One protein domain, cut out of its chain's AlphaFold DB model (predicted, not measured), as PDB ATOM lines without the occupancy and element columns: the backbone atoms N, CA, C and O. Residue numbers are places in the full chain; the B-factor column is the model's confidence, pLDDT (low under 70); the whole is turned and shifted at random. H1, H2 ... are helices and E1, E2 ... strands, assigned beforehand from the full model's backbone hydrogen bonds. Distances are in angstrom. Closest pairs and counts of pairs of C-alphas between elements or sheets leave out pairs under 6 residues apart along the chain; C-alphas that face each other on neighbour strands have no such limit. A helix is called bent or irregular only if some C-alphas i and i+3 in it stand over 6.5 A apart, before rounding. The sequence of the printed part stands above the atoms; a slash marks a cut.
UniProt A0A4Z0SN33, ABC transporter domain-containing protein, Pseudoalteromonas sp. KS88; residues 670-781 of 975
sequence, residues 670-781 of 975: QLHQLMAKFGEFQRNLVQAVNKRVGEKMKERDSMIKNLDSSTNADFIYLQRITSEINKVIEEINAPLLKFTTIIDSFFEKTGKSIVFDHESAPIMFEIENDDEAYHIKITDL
ATOM      1  N   GLN A 670     -42.407  28.841   3.917       81.75
ATOM      2  CA  GLN A 670     -40.958  28.901   3.682       81.75
ATOM      3  C   GLN A 670     -40.635  29.749   2.450       81.75
ATOM      4  O   GLN A 670     -39.751  30.605   2.485       81.75
ATOM      5  N   LEU A 671     -41.406  29.563   1.380       83.75
ATOM      6  CA  LEU A 671     -41.230  30.297   0.139       83.75
ATOM      7  C   LEU A 671     -41.487  31.799   0.316       83.75
ATOM      8  O   LEU A 671     -40.659  32.598  -0.109       83.75
ATOM      9  N   HIS A 672     -42.543  32.197   1.031       84.00
ATOM     10  CA  HIS A 672     -42.806  33.608   1.345       84.00
ATOM     11  C   HIS A 672     -41.649  34.254   2.130       84.00
ATOM     12  O   HIS A 672     -41.257  35.384   1.834       84.00
ATOM     13  N   GLN A 673     -41.065  33.543   3.103       82.44
ATOM     14  CA  GLN A 673     -39.910  34.042   3.862       82.44
ATOM     15  C   GLN A 673     -38.673  34.232   2.974       82.44
ATOM     16  O   GLN A 673     -37.975  35.241   3.092       82.44
ATOM     17  N   LEU A 674     -38.401  33.281   2.076       86.44
ATOM     18  CA  LEU A 674     -37.289  33.377   1.129       86.44
ATOM     19  C   LEU A 674     -37.521  34.487   0.098       86.44
ATOM     20  O   LEU A 674     -36.593  35.235  -0.196       86.44
ATOM     21  N   MET A 675     -38.752  34.664  -0.385       84.94
ATOM     22  CA  MET A 675     -39.116  35.749  -1.301       84.94
ATOM     23  C   MET A 675     -38.902  37.131  -0.686       84.94
ATOM     24  O   MET A 675     -38.386  38.020  -1.357       84.94
ATOM     25  N   ALA A 676     -39.261  37.323   0.587       82.25
ATOM     26  CA  ALA A 676     -39.034  38.593   1.274       82.25
ATOM     27  C   ALA A 676     -37.535  38.945   1.316       82.25
ATOM     28  O   ALA A 676     -37.147  40.058   0.949       82.25
ATOM     29  N   LYS A 677     -36.693  37.964   1.672       83.62
ATOM     30  CA  LYS A 677     -35.225  38.096   1.657       83.62
ATOM     31  C   LYS A 677     -34.680  38.327   0.248       83.62
ATOM     32  O   LYS A 677     -33.738  39.091   0.065       83.62
ATOM     33  N   PHE A 678     -35.277  37.694  -0.756       86.88
ATOM     34  CA  PHE A 678     -34.888  37.867  -2.151       86.88
ATOM     35  C   PHE A 678     -35.224  39.263  -2.684       86.88
ATOM     36  O   PHE A 678     -34.390  39.880  -3.341       86.88
ATOM     37  N   GLY A 679     -36.385  39.814  -2.327       82.69
ATOM     38  CA  GLY A 679     -36.731  41.197  -2.659       82.69
ATOM     39  C   GLY A 679     -35.765  42.209  -2.031       82.69
ATOM     40  O   GLY A 679     -35.406  43.204  -2.656       82.69
ATOM     41  N   GLU A 680     -35.297  41.952  -0.808       80.00
ATOM     42  CA  GLU A 680     -34.241  42.754  -0.175       80.00
ATOM     43  C   GLU A 680     -32.902  42.626  -0.909       80.00
ATOM     44  O   GLU A 680     -32.262  43.631  -1.219       80.00
ATOM     45  N   PHE A 681     -32.514  41.401  -1.266       82.94
ATOM     46  CA  PHE A 681     -31.332  41.143  -2.082       82.94
ATOM     47  C   PHE A 681     -31.367  41.921  -3.408       82.94
ATOM     48  O   PHE A 681     -30.398  42.610  -3.725       82.94
ATOM     49  N   GLN A 682     -32.489  41.905  -4.133       82.88
ATOM     50  CA  GLN A 682     -32.664  42.681  -5.366       82.88
ATOM     51  C   GLN A 682     -32.530  44.192  -5.132       82.88
ATOM     52  O   GLN A 682     -31.818  44.866  -5.877       82.88
ATOM     53  N   ARG A 683     -33.164  44.738  -4.082       80.19
ATOM     54  CA  ARG A 683     -33.035  46.168  -3.740       80.19
ATOM     55  C   ARG A 683     -31.580  46.557  -3.479       80.19
ATOM     56  O   ARG A 683     -31.143  47.607  -3.951       80.19
ATOM     57  N   ASN A 684     -30.825  45.701  -2.800       78.62
ATOM     58  CA  ASN A 684     -29.405  45.921  -2.531       78.62
ATOM     59  C   ASN A 684     -28.565  45.941  -3.819       78.62
ATOM     60  O   ASN A 684     -27.686  46.793  -3.956       78.62
ATOM     61  N   LEU A 685     -28.866  45.074  -4.794       80.69
ATOM     62  CA  LEU A 685     -28.219  45.116  -6.112       80.69
ATOM     63  C   LEU A 685     -28.509  46.437  -6.841       80.69
ATOM     64  O   LEU A 685     -27.582  47.090  -7.324       80.69
ATOM     65  N   VAL A 686     -29.768  46.890  -6.850       80.88
ATOM     66  CA  VAL A 686     -30.162  48.173  -7.467       80.88
ATOM     67  C   VAL A 686     -29.437  49.353  -6.810       80.88
ATOM     68  O   VAL A 686     -28.934  50.244  -7.498       80.88
ATOM     69  N   GLN A 687     -29.329  49.364  -5.479       76.12
ATOM     70  CA  GLN A 687     -28.575  50.394  -4.762       76.12
ATOM     71  C   GLN A 687     -27.078  50.363  -5.102       76.12
ATOM     72  O   GLN A 687     -26.480  51.421  -5.310       76.12
ATOM     73  N   ALA A 688     -26.476  49.175  -5.213       75.00
ATOM     74  CA  ALA A 688     -25.074  49.023  -5.597       75.00
ATOM     75  C   ALA A 688     -24.801  49.558  -7.014       75.00
ATOM     76  O   ALA A 688     -23.819  50.278  -7.219       75.00
ATOM     77  N   VAL A 689     -25.697  49.281  -7.971       82.25
ATOM     78  CA  VAL A 689     -25.641  49.851  -9.328       82.25
ATOM     79  C   VAL A 689     -25.719  51.378  -9.265       82.25
ATOM     80  O   VAL A 689     -24.833  52.064  -9.782       82.25
ATOM     81  N   ASN A 690     -26.721  51.925  -8.570       78.31
ATOM     82  CA  ASN A 690     -26.912  53.373  -8.449       78.31
ATOM     83  C   ASN A 690     -25.710  54.078  -7.805       78.31
ATOM     84  O   ASN A 690     -25.314  55.152  -8.254       78.31
ATOM     85  N   LYS A 691     -25.081  53.466  -6.795       79.81
ATOM     86  CA  LYS A 691     -23.875  54.004  -6.151       79.81
ATOM     87  C   LYS A 691     -22.679  54.054  -7.104       79.81
ATOM     88  O   LYS A 691     -21.887  54.987  -7.033       79.81
ATOM     89  N   ARG A 692     -22.522  53.050  -7.974       79.06
ATOM     90  CA  ARG A 692     -21.329  52.897  -8.823       79.06
ATOM     91  C   ARG A 692     -21.431  53.656 -10.145       79.06
ATOM     92  O   ARG A 692     -20.418  54.156 -10.628       79.06
ATOM     93  N   VAL A 693     -22.627  53.736 -10.733       87.25
ATOM     94  CA  VAL A 693     -22.840  54.336 -12.065       87.25
ATOM     95  C   VAL A 693     -24.042  55.282 -12.156       87.25
ATOM     96  O   VAL A 693     -24.330  55.773 -13.243       87.25
ATOM     97  N   GLY A 694     -24.721  55.613 -11.054       82.88
ATOM     98  CA  GLY A 694     -25.939  56.436 -11.088       82.88
ATOM     99  C   GLY A 694     -25.749  57.840 -11.676       82.88
ATOM    100  O   GLY A 694     -26.625  58.332 -12.384       82.88
ATOM    101  N   GLU A 695     -24.598  58.482 -11.449       82.94
ATOM    102  CA  GLU A 695     -24.273  59.769 -12.084       82.94
ATOM    103  C   GLU A 695     -24.070  59.622 -13.596       82.94
ATOM    104  O   GLU A 695     -24.648  60.386 -14.367       82.94
ATOM    105  N   LYS A 696     -23.347  58.579 -14.024       85.06
ATOM    106  CA  LYS A 696     -23.146  58.254 -15.445       85.06
ATOM    107  C   LYS A 696     -24.459  57.905 -16.148       85.06
ATOM    108  O   LYS A 696     -24.636  58.245 -17.311       85.06
ATOM    109  N   MET A 697     -25.392  57.245 -15.456       85.88
ATOM    110  CA  MET A 697     -26.731  56.959 -15.984       85.88
ATOM    111  C   MET A 697     -27.525  58.250 -16.209       85.88
ATOM    112  O   MET A 697     -28.084  58.431 -17.286       85.88
ATOM    113  N   LYS A 698     -27.505  59.188 -15.251       86.75
ATOM    114  CA  LYS A 698     -28.128  60.514 -15.417       86.75
ATOM    115  C   LYS A 698     -27.498  61.307 -16.562       86.75
ATOM    116  O   LYS A 698     -28.215  61.941 -17.333       86.75
ATOM    117  N   GLU A 699     -26.172  61.256 -16.681       84.31
ATOM    118  CA  GLU A 699     -25.427  61.876 -17.777       84.31
ATOM    119  C   GLU A 699     -25.841  61.274 -19.127       84.31
ATOM    120  O   GLU A 699     -26.292  62.014 -20.003       84.31
ATOM    121  N   ARG A 700     -25.818  59.941 -19.265       87.19
ATOM    122  CA  ARG A 700     -26.304  59.216 -20.451       87.19
ATOM    123  C   ARG A 700     -27.729  59.632 -20.813       87.19
ATOM    124  O   ARG A 700     -27.986  59.973 -21.962       87.19
ATOM    125  N   ASP A 701     -28.646  59.648 -19.849       86.38
ATOM    126  CA  ASP A 701     -30.055  59.971 -20.092       86.38
ATOM    127  C   ASP A 701     -30.247  61.437 -20.517       86.38
ATOM    128  O   ASP A 701     -31.112  61.744 -21.338       86.38
ATOM    129  N   SER A 702     -29.416  62.351 -20.003       83.75
ATOM    130  CA  SER A 702     -29.395  63.752 -20.442       83.75
ATOM    131  C   SER A 702     -28.861  63.910 -21.870       83.75
ATOM    132  O   SER A 702     -29.392  64.712 -22.635       83.75
ATOM    133  N   MET A 703     -27.870  63.102 -22.260       82.19
ATOM    134  CA  MET A 703     -27.333  63.080 -23.623       82.19
ATOM    135  C   MET A 703     -28.330  62.475 -24.608       82.19
ATOM    136  O   MET A 703     -28.527  63.037 -25.682       82.19
ATOM    137  N   ILE A 704     -29.027  61.402 -24.213       82.88
ATOM    138  CA  ILE A 704     -30.097  60.790 -25.013       82.88
ATOM    139  C   ILE A 704     -31.211  61.804 -25.308       82.88
ATOM    140  O   ILE A 704     -31.711  61.871 -26.427       82.88
ATOM    141  N   LYS A 705     -31.580  62.639 -24.330       82.12
ATOM    142  CA  LYS A 705     -32.609  63.678 -24.505       82.12
ATOM    143  C   LYS A 705     -32.201  64.823 -25.438       82.12
ATOM    144  O   LYS A 705     -33.080  65.495 -25.962       82.12
ATOM    145  N   ASN A 706     -30.904  65.037 -25.657       78.19
ATOM    146  CA  ASN A 706     -30.368  66.122 -26.487       78.19
ATOM    147  C   ASN A 706     -29.848  65.625 -27.857       78.19
ATOM    148  O   ASN A 706     -29.021  66.298 -28.485       78.19
ATOM    149  N   LEU A 707     -30.326  64.459 -28.320       71.94
ATOM    150  CA  LEU A 707     -29.810  63.760 -29.506       71.94
ATOM    151  C   LEU A 707     -29.908  64.566 -30.816       71.94
ATOM    152  O   LEU A 707     -29.113  64.366 -31.729       71.94
ATOM    153  N   ASP A 708     -30.851  65.504 -30.904       66.31
ATOM    154  CA  ASP A 708     -31.124  66.278 -32.124       66.31
ATOM    155  C   ASP A 708     -30.019  67.300 -32.476       66.31
ATOM    156  O   ASP A 708     -30.047  67.905 -33.546       66.31
ATOM    157  N   SER A 709     -29.034  67.501 -31.590       62.41
ATOM    158  CA  SER A 709     -27.959  68.501 -31.740       62.41
ATOM    159  C   SER A 709     -26.535  67.940 -31.595       62.41
ATOM    160  O   SER A 709     -25.575  68.705 -31.483       62.41
ATOM    161  N   SER A 710     -26.379  66.613 -31.581       64.44
ATOM    162  CA  SER A 710     -25.129  65.943 -31.191       64.44
ATOM    163  C   SER A 710     -24.087  65.846 -32.314       64.44
ATOM    164  O   SER A 710     -24.412  65.676 -33.489       64.44
ATOM    165  N   THR A 711     -22.805  65.880 -31.946       71.69
ATOM    166  CA  THR A 711     -21.665  65.642 -32.846       71.69
ATOM    167  C   THR A 711     -21.270  64.155 -32.898       71.69
ATOM    168  O   THR A 711     -21.605  63.375 -32.009       71.69
ATOM    169  N   ASN A 712     -20.478  63.738 -33.900       73.31
ATOM    170  CA  ASN A 712     -19.924  62.368 -33.960       73.31
ATOM    171  C   ASN A 712     -19.093  61.992 -32.714       73.31
ATOM    172  O   ASN A 712     -19.012  60.816 -32.363       73.31
ATOM    173  N   ALA A 713     -18.475  62.970 -32.043       72.12
ATOM    174  CA  ALA A 713     -17.731  62.736 -30.808       72.12
ATOM    175  C   ALA A 713     -18.666  62.399 -29.633       72.12
ATOM    176  O   ALA A 713     -18.345  61.515 -28.836       72.12
ATOM    177  N   ASP A 714     -19.839  63.034 -29.573       76.81
ATOM    178  CA  ASP A 714     -20.855  62.775 -28.546       76.81
ATOM    179  C   ASP A 714     -21.436  61.364 -28.685       76.81
ATOM    180  O   ASP A 714     -21.658  60.685 -27.685       76.81
ATOM    181  N   PHE A 715     -21.598  60.871 -29.918       79.50
ATOM    182  CA  PHE A 715     -22.058  59.503 -30.169       79.50
ATOM    183  C   PHE A 715     -21.046  58.447 -29.689       79.50
ATOM    184  O   PHE A 715     -21.421  57.477 -29.031       79.50
ATOM    185  N   ILE A 716     -19.750  58.657 -29.957       81.56
ATOM    186  CA  ILE A 716     -18.673  57.768 -29.480       81.56
ATOM    187  C   ILE A 716     -18.609  57.773 -27.947       81.56
ATOM    188  O   ILE A 716     -18.447  56.724 -27.319       81.56
ATOM    189  N   TYR A 717     -18.756  58.946 -27.329       83.88
ATOM    190  CA  TYR A 717     -18.773  59.085 -25.876       83.88
ATOM    191  C   TYR A 717     -20.004  58.413 -25.242       83.88
ATOM    192  O   TYR A 717     -19.855  57.659 -24.278       83.88
ATOM    193  N   LEU A 718     -21.192  58.582 -25.833       85.25
ATOM    194  CA  LEU A 718     -22.431  57.922 -25.412       85.25
ATOM    195  C   LEU A 718     -22.324  56.398 -25.512       85.25
ATOM    196  O   LEU A 718     -22.728  55.694 -24.583       85.25
ATOM    197  N   GLN A 719     -21.729  55.875 -26.588       84.75
ATOM    198  CA  GLN A 719     -21.482  54.440 -26.741       84.75
ATOM    199  C   GLN A 719     -20.519  53.917 -25.665       84.75
ATOM    200  O   GLN A 719     -20.770  52.864 -25.075       84.75
ATOM    201  N   ARG A 720     -19.451  54.668 -25.358       86.06
ATOM    202  CA  ARG A 720     -18.493  54.307 -24.304       86.06
ATOM    203  C   ARG A 720     -19.149  54.280 -22.927       86.06
ATOM    204  O   ARG A 720     -19.030  53.277 -22.232       86.06
ATOM    205  N   ILE A 721     -19.870  55.338 -22.548       88.88
ATOM    206  CA  ILE A 721     -20.573  55.393 -21.257       88.88
ATOM    207  C   ILE A 721     -21.610  54.273 -21.159       88.88
ATOM    208  O   ILE A 721     -21.694  53.612 -20.129       88.88
ATOM    209  N   THR A 722     -22.378  54.028 -22.223       87.31
ATOM    210  CA  THR A 722     -23.387  52.959 -22.235       87.31
ATOM    211  C   THR A 722     -22.741  51.589 -22.038       87.31
ATOM    212  O   THR A 722     -23.232  50.795 -21.241       87.31
ATOM    213  N   SER A 723     -21.603  51.332 -22.687       88.88
ATOM    214  CA  SER A 723     -20.836  50.098 -22.490       88.88
ATOM    215  C   SER A 723     -20.286  49.968 -21.064       88.88
ATOM    216  O   SER A 723     -20.394  48.898 -20.473       88.88
ATOM    217  N   GLU A 724     -19.753  51.046 -20.478       85.69
ATOM    218  CA  GLU A 724     -19.278  51.052 -19.087       85.69
ATOM    219  C   GLU A 724     -20.414  50.797 -18.084       85.69
ATOM    220  O   GLU A 724     -20.235  50.030 -17.138       85.69
ATOM    221  N   ILE A 725     -21.580  51.416 -18.296       87.00
ATOM    222  CA  ILE A 725     -22.777  51.206 -17.471       87.00
ATOM    223  C   ILE A 725     -23.237  49.752 -17.580       87.00
ATOM    224  O   ILE A 725     -23.396  49.098 -16.552       87.00
ATOM    225  N   ASN A 726     -23.408  49.238 -18.802       88.50
ATOM    226  CA  ASN A 726     -23.874  47.870 -19.028       88.50
ATOM    227  C   ASN A 726     -22.920  46.853 -18.407       88.50
ATOM    228  O   ASN A 726     -23.377  45.956 -17.712       88.50
ATOM    229  N   LYS A 727     -21.604  47.052 -18.550       88.38
ATOM    230  CA  LYS A 727     -20.602  46.185 -17.924       88.38
ATOM    231  C   LYS A 727     -20.750  46.143 -16.401       88.38
ATOM    232  O   LYS A 727     -20.716  45.069 -15.815       88.38
ATOM    233  N   VAL A 728     -20.939  47.293 -15.750       85.69
ATOM    234  CA  VAL A 728     -21.135  47.345 -14.291       85.69
ATOM    235  C   VAL A 728     -22.456  46.694 -13.872       85.69
ATOM    236  O   VAL A 728     -22.494  46.011 -12.850       85.69
ATOM    237  N   ILE A 729     -23.527  46.888 -14.644       85.00
ATOM    238  CA  ILE A 729     -24.826  46.248 -14.395       85.00
ATOM    239  C   ILE A 729     -24.705  44.728 -14.530       85.00
ATOM    240  O   ILE A 729     -25.148  44.012 -13.638       85.00
ATOM    241  N   GLU A 730     -24.078  44.239 -15.601       86.81
ATOM    242  CA  GLU A 730     -23.827  42.814 -15.833       86.81
ATOM    243  C   GLU A 730     -22.964  42.209 -14.724       86.81
ATOM    244  O   GLU A 730     -23.311  41.159 -14.196       86.81
ATOM    245  N   GLU A 731     -21.885  42.884 -14.309       85.69
ATOM    246  CA  GLU A 731     -21.031  42.439 -13.199       85.69
ATOM    247  C   GLU A 731     -21.820  42.291 -11.888       85.69
ATOM    248  O   GLU A 731     -21.695  41.277 -11.203       85.69
ATOM    249  N   ILE A 732     -22.636  43.292 -11.532       84.56
ATOM    250  CA  ILE A 732     -23.399  43.296 -10.274       84.56
ATOM    251  C   ILE A 732     -24.548  42.277 -10.320       84.56
ATOM    252  O   ILE A 732     -24.784  41.574  -9.337       84.56
ATOM    253  N   ASN A 733     -25.240  42.160 -11.457       87.06
ATOM    254  CA  ASN A 733     -26.387  41.266 -11.624       87.06
ATOM    255  C   ASN A 733     -26.011  39.855 -12.098       87.06
ATOM    256  O   ASN A 733     -26.900  39.016 -12.235       87.06
ATOM    257  N   ALA A 734     -24.728  39.544 -12.312       88.00
ATOM    258  CA  ALA A 734     -24.283  38.226 -12.770       88.00
ATOM    259  C   ALA A 734     -24.845  37.048 -11.943       88.00
ATOM    260  O   ALA A 734     -25.273  36.065 -12.553       88.00
ATOM    261  N   PRO A 735     -24.912  37.101 -10.593       87.50
ATOM    262  CA  PRO A 735     -25.518  36.021  -9.808       87.50
ATOM    263  C   PRO A 735     -27.015  35.848 -10.086       87.50
ATOM    264  O   PRO A 735     -27.501  34.722 -10.162       87.50
ATOM    265  N   LEU A 736     -27.734  36.960 -10.269       88.94
ATOM    266  CA  LEU A 736     -29.161  36.959 -10.581       88.94
ATOM    267  C   LEU A 736     -29.416  36.361 -11.968       88.94
ATOM    268  O   LEU A 736     -30.288  35.512 -12.108       88.94
ATOM    269  N   LEU A 737     -28.605  36.739 -12.962       88.69
ATOM    270  CA  LEU A 737     -28.688  36.197 -14.318       88.69
ATOM    271  C   LEU A 737     -28.451  34.681 -14.331       88.69
ATOM    272  O   LEU A 737     -29.236  33.947 -14.921       88.69
ATOM    273  N   LYS A 738     -27.416  34.201 -13.627       90.75
ATOM    274  CA  LYS A 738     -27.150  32.759 -13.485       90.75
ATOM    275  C   LYS A 738     -28.331  32.020 -12.861       90.75
ATOM    276  O   LYS A 738     -28.725  30.972 -13.361       90.75
ATOM    277  N   PHE A 739     -28.900  32.562 -11.786       93.06
ATOM    278  CA  PHE A 739     -30.075  31.981 -11.139       93.06
ATOM    279  C   PHE A 739     -31.271  31.898 -12.091       93.06
ATOM    280  O   PHE A 739     -31.877  30.835 -12.191       93.06
ATOM    281  N   THR A 740     -31.558  32.969 -12.837       90.94
ATOM    282  CA  THR A 740     -32.605  32.993 -13.866       90.94
ATOM    283  C   THR A 740     -32.399  31.903 -14.908       90.94
ATOM    284  O   THR A 740     -33.270  31.059 -15.083       90.94
ATOM    285  N   THR A 741     -31.211  31.842 -15.517       92.69
ATOM    286  CA  THR A 741     -30.892  30.834 -16.539       92.69
ATOM    287  C   THR A 741     -31.044  29.405 -16.014       92.69
ATOM    288  O   THR A 741     -31.536  28.533 -16.728       92.69
ATOM    289  N   ILE A 742     -30.643  29.148 -14.764       93.88
ATOM    290  CA  ILE A 742     -30.781  27.823 -14.152       93.88
ATOM    291  C   ILE A 742     -32.258  27.470 -13.946       93.88
ATOM    292  O   ILE A 742     -32.671  26.388 -14.359       93.88
ATOM    293  N   ILE A 743     -33.057  28.355 -13.342       92.94
ATOM    294  CA  ILE A 743     -34.481  28.091 -13.089       92.94
ATOM    295  C   ILE A 743     -35.252  27.899 -14.399       92.94
ATOM    296  O   ILE A 743     -35.972  26.908 -14.529       92.94
ATOM    297  N   ASP A 744     -35.038  28.769 -15.385       91.56
ATOM    298  CA  ASP A 744     -35.702  28.674 -16.689       91.56
ATOM    299  C   ASP A 744     -35.363  27.355 -17.398       91.56
ATOM    300  O   ASP A 744     -36.246  26.719 -17.968       91.56
ATOM    301  N   SER A 745     -34.121  26.863 -17.277       92.25
ATOM    302  CA  SER A 745     -33.732  25.566 -17.857       92.25
ATOM    303  C   SER A 745     -34.500  24.377 -17.268       92.25
ATOM    304  O   SER A 745     -34.770  23.397 -17.960       92.25
ATOM    305  N   PHE A 746     -34.902  24.451 -15.995       91.00
ATOM    306  CA  PHE A 746     -35.755  23.426 -15.399       91.00
ATOM    307  C   PHE A 746     -37.202  23.547 -15.896       91.00
ATOM    308  O   PHE A 746     -37.866  22.530 -16.099       91.00
ATOM    309  N   PHE A 747     -37.678  24.773 -16.115       89.75
ATOM    310  CA  PHE A 747     -39.082  25.091 -16.381       89.75
ATOM    311  C   PHE A 747     -39.422  25.122 -17.884       89.75
ATOM    312  O   PHE A 747     -40.605  25.144 -18.232       89.75
ATOM    313  N   GLU A 748     -38.423  25.007 -18.764       87.19
ATOM    314  CA  GLU A 748     -38.530  25.030 -20.233       87.19
ATOM    315  C   GLU A 748     -39.672  24.149 -20.772       87.19
ATOM    316  O   GLU A 748     -40.517  24.605 -21.538       87.19
ATOM    317  N   LYS A 749     -39.782  22.898 -20.299       83.81
ATOM    318  CA  LYS A 749     -40.830  21.952 -20.743       83.81
ATOM    319  C   LYS A 749     -42.253  22.370 -20.365       83.81
ATOM    320  O   LYS A 749     -43.209  21.827 -20.913       83.81
ATOM    321  N   THR A 750     -42.396  23.278 -19.403       83.56
ATOM    322  CA  THR A 750     -43.688  23.804 -18.942       83.56
ATOM    323  C   THR A 750     -44.030  25.163 -19.554       83.56
ATOM    324  O   THR A 750     -45.092  25.694 -19.242       83.56
ATOM    325  N   GLY A 751     -43.152  25.720 -20.401       83.44
ATOM    326  CA  GLY A 751     -43.335  27.038 -21.016       83.44
ATOM    327  C   GLY A 751     -43.311  28.200 -20.018       83.44
ATOM    328  O   GLY A 751     -43.797  29.277 -20.341       83.44
ATOM    329  N   LYS A 752     -42.799  27.976 -18.800       88.31
ATOM    330  CA  LYS A 752     -42.707  28.986 -17.740       88.31
ATOM    331  C   LYS A 752     -41.326  29.634 -17.756       88.31
ATOM    332  O   LYS A 752     -40.329  28.917 -17.728       88.31
ATOM    333  N   SER A 753     -41.279  30.959 -17.702       87.75
ATOM    334  CA  SER A 753     -40.048  31.733 -17.517       87.75
ATOM    335  C   SER A 753     -40.148  32.632 -16.288       87.75
ATOM    336  O   SER A 753     -41.237  33.071 -15.906       87.75
ATOM    337  N   ILE A 754     -39.024  32.864 -15.615       87.88
ATOM    338  CA  ILE A 754     -38.974  33.733 -14.444       87.88
ATOM    339  C   ILE A 754     -38.940  35.204 -14.867       87.88
ATOM    340  O   ILE A 754     -38.134  35.631 -15.692       87.88
ATOM    341  N   VAL A 755     -39.784  36.008 -14.231       83.50
ATOM    342  CA  VAL A 755     -39.842  37.454 -14.432       83.50
ATOM    343  C   VAL A 755     -39.700  38.144 -13.084       83.50
ATOM    344  O   VAL A 755     -40.296  37.743 -12.081       83.50
ATOM    345  N   PHE A 756     -38.892  39.198 -13.046       80.62
ATOM    346  CA  PHE A 756     -38.729  40.029 -11.860       80.62
ATOM    347  C   PHE A 756     -39.553  41.303 -12.021       80.62
ATOM    348  O   PHE A 756     -39.299  42.087 -12.931       80.62
ATOM    349  N   ASP A 757     -40.510  41.520 -11.120       67.50
ATOM    350  CA  ASP A 757     -41.296  42.751 -11.062       67.50
ATOM    351  C   ASP A 757     -41.023  43.479  -9.738       67.50
ATOM    352  O   ASP A 757     -41.262  42.972  -8.643       67.50
ATOM    353  N   HIS A 758     -40.489  44.693  -9.823       61.50
ATOM    354  CA  HIS A 758     -40.166  45.483  -8.639       61.50
ATOM    355  C   HIS A 758     -41.387  46.178  -8.013       61.50
ATOM    356  O   HIS A 758     -41.270  46.678  -6.892       61.50
ATOM    357  N   GLU A 759     -42.534  46.209  -8.697       57.28
ATOM    358  CA  GLU A 759     -43.733  46.927  -8.254       57.28
ATOM    359  C   GLU A 759     -44.752  46.018  -7.552       57.28
ATOM    360  O   GLU A 759     -45.358  46.443  -6.565       57.28
ATOM    361  N   SER A 760     -44.930  44.772  -8.012       60.94
ATOM    362  CA  SER A 760     -45.984  43.880  -7.497       60.94
ATOM    363  C   SER A 760     -45.482  42.684  -6.675       60.94
ATOM    364  O   SER A 760     -46.039  42.406  -5.607       60.94
ATOM    365  N   ALA A 761     -44.430  41.982  -7.114       66.75
ATOM    366  CA  ALA A 761     -43.876  40.820  -6.416       66.75
ATOM    367  C   ALA A 761     -42.420  40.521  -6.830       66.75
ATOM    368  O   ALA A 761     -42.142  40.472  -8.024       66.75
ATOM    369  N   PRO A 762     -41.509  40.181  -5.886       75.19
ATOM    370  CA  PRO A 762     -40.079  39.987  -6.175       75.19
ATOM    371  C   PRO A 762     -39.755  38.999  -7.307       75.19
ATOM    372  O   PRO A 762     -38.741  39.152  -7.987       75.19
ATOM    373  N   ILE A 763     -40.592  37.970  -7.469       83.12
ATOM    374  CA  ILE A 763     -40.515  36.953  -8.519       83.12
ATOM    375  C   ILE A 763     -41.946  36.624  -8.966       83.12
ATOM    376  O   ILE A 763     -42.814  36.365  -8.127       83.12
ATOM    377  N   MET A 764     -42.160  36.573 -10.277       82.81
ATOM    378  CA  MET A 764     -43.339  36.007 -10.933       82.81
ATOM    379  C   MET A 764     -42.901  35.027 -12.024       82.81
ATOM    380  O   MET A 764     -41.736  35.013 -12.419       82.81
ATOM    381  N   PHE A 765     -43.829  34.198 -12.493       85.25
ATOM    382  CA  PHE A 765     -43.608  33.350 -13.662       85.25
ATOM    383  C   PHE A 765     -44.526  33.784 -14.794       85.25
ATOM    384  O   PHE A 765     -45.689  34.094 -14.552       85.25
ATOM    385  N   GLU A 766     -44.017  33.794 -16.014       85.62
ATOM    386  CA  GLU A 766     -44.789  34.053 -17.223       85.62
ATOM    387  C   GLU A 766     -44.936  32.757 -18.017       85.62
ATOM    388  O   GLU A 766     -43.974  31.999 -18.139       85.62
ATOM    389  N   ILE A 767     -46.146  32.484 -18.510       84.06
ATOM    390  CA  ILE A 767     -46.399  31.418 -19.484       84.06
ATOM    391  C   ILE A 767     -46.729  32.053 -20.826       84.06
ATOM    392  O   ILE A 767     -47.679  32.834 -20.918       84.06
ATOM    393  N   GLU A 768     -45.984  31.660 -21.856       71.75
ATOM    394  CA  GLU A 768     -46.299  31.992 -23.245       71.75
ATOM    395  C   GLU A 768     -47.382  31.044 -23.778       71.75
ATOM    396  O   GLU A 768     -47.201  29.823 -23.797       71.75
ATOM    397  N   ASN A 769     -48.520  31.596 -24.214       64.75
ATOM    398  CA  ASN A 769     -49.580  30.834 -24.874       64.75
ATOM    399  C   ASN A 769     -50.255  31.705 -25.952       64.75
ATOM    400  O   ASN A 769     -50.806  32.748 -25.613       64.75
ATOM    401  N   ASP A 770     -50.196  31.284 -27.224       54.56
ATOM    402  CA  ASP A 770     -50.877  31.881 -28.396       54.56
ATOM    403  C   ASP A 770     -51.110  33.418 -28.317       54.56
ATOM    404  O   ASP A 770     -52.244  33.884 -28.225       54.56
ATOM    405  N   ASP A 771     -50.017  34.194 -28.371       59.41
ATOM    406  CA  ASP A 771     -49.939  35.673 -28.420       59.41
ATOM    407  C   ASP A 771     -50.295  36.477 -27.138       59.41
ATOM    408  O   ASP A 771     -50.196  37.708 -27.160       59.41
ATOM    409  N   GLU A 772     -50.619  35.841 -26.000       62.31
ATOM    410  CA  GLU A 772     -50.816  36.526 -24.705       62.31
ATOM    411  C   GLU A 772     -49.953  35.949 -23.564       62.31
ATOM    412  O   GLU A 772     -49.879  34.740 -23.340       62.31
ATOM    413  N   ALA A 773     -49.328  36.848 -22.800       68.69
ATOM    414  CA  ALA A 773     -48.516  36.541 -21.627       68.69
ATOM    415  C   ALA A 773     -49.371  36.442 -20.355       68.69
ATOM    416  O   ALA A 773     -50.011  37.418 -19.948       68.69
ATOM    417  N   TYR A 774     -49.352  35.287 -19.682       78.50
ATOM    418  CA  TYR A 774     -50.059  35.090 -18.411       78.50
ATOM    419  C   TYR A 774     -49.083  35.054 -17.232       78.50
ATOM    420  O   TYR A 774     -48.196  34.203 -17.181       78.50
ATOM    421  N   HIS A 775     -49.286  35.931 -16.242       81.00
ATOM    422  CA  HIS A 775     -48.501  35.930 -15.006       81.00
ATOM    423  C   HIS A 775     -49.073  34.969 -13.958       81.00
ATOM    424  O   HIS A 775     -50.261  35.002 -13.625       81.00
ATOM    425  N   ILE A 776     -48.196  34.150 -13.388       80.88
ATOM    426  CA  ILE A 776     -48.493  33.125 -12.393       80.88
ATOM    427  C   ILE A 776     -47.771  33.455 -11.095       80.88
ATOM    428  O   ILE A 776     -46.576  33.769 -11.072       80.88
ATOM    429  N   LYS A 777     -48.505  33.351  -9.984       79.06
ATOM    430  CA  LYS A 777     -47.936  33.519  -8.648       79.06
ATOM    431  C   LYS A 777     -47.194  32.258  -8.235       79.06
ATOM    432  O   LYS A 777     -47.571  31.141  -8.568       79.06
ATOM    433  N   ILE A 778     -46.184  32.424  -7.394       79.44
ATOM    434  CA  ILE A 778     -45.355  31.301  -6.938       79.44
ATOM    435  C   ILE A 778     -46.157  30.282  -6.102       79.44
ATOM    436  O   ILE A 778     -45.853  29.089  -6.092       79.44
ATOM    437  N   THR A 779     -47.233  30.721  -5.444       76.31
ATOM    438  CA  THR A 779     -48.177  29.836  -4.736       76.31
ATOM    439  C   THR A 779     -48.910  28.870  -5.660       76.31
ATOM    440  O   THR A 779     -49.377  27.834  -5.189       76.31
ATOM    441  N   ASP A 780     -48.979  29.172  -6.952       82.81
ATOM    442  CA  ASP A 780     -49.725  28.393  -7.940       82.81
ATOM    443  C   ASP A 780     -48.826  27.370  -8.660       82.81
ATOM    444  O   ASP A 780     -49.295  26.586  -9.486       82.81
ATOM    445  N   LEU A 781     -47.529  27.339  -8.328       85.06
ATOM    446  CA  LEU A 781     -46.591  26.327  -8.809       85.06
ATOM    447  C   LEU A 781     -46.892  24.940  -8.223       85.06
ATOM    448  O   LEU A 781     -47.439  24.792  -7.124       85.06
TER     449      LEU A 781
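AT A GLANCE: This is residues 670 to 781 of the 975 residues of the protein "ABC transporter domain-containing protein" of Pseudoalteromonas sp. KS88 (UniProt A0A4Z0SN33). Two long bent helices, H1 and H2, make a loose frame: H1b and H2a form a hairpin at one end, and at the other a twisted meander, antiparallel strands E1 E2 E3 in order, packs on H2b and is grazed by H1a. The printed part has 112 residues, class mixed, loose with radius of gyration of the C-alphas 18.1 A, spanning 52 by 34 by 23 A.

HOW THE PARTS SIT: By hydrogen bonds H1, residues 670 to 705, and H2, 712 to 750, are each one helix, but bent: C-alphas 692 and 695 are 8.2 A apart, 732 and 735 7.6 A. Arms H1b, 695 to 705, and H2a, 712 to 732, touch; their closest C-alphas, Arg 700 and Leu 718, are 6.4 A apart. E2, 761 to 769, pairs with E1, 752 to 757 (N 753 and O 766, 2.9 A), and E3, 772 to 776 (N 776 and O 765, 2.8 A). Every O i to N i+4 pair is within hydrogen-bond range in H1a, 670 to 692, H1b and H2a; in H2b, 735 to 750, 10 of 12.

IN THESE COORDINATES: H1a, 33.4 A long, begins at C-alpha 670 (-40.958, 28.901, 3.682); E3 ends at C-alpha 776 (-48.493, 33.125, -12.393).

THE WHOLE: The printed part has no cut; pLDDT is under 70 at 708 to 710, 757 to 761 and 769 to 773.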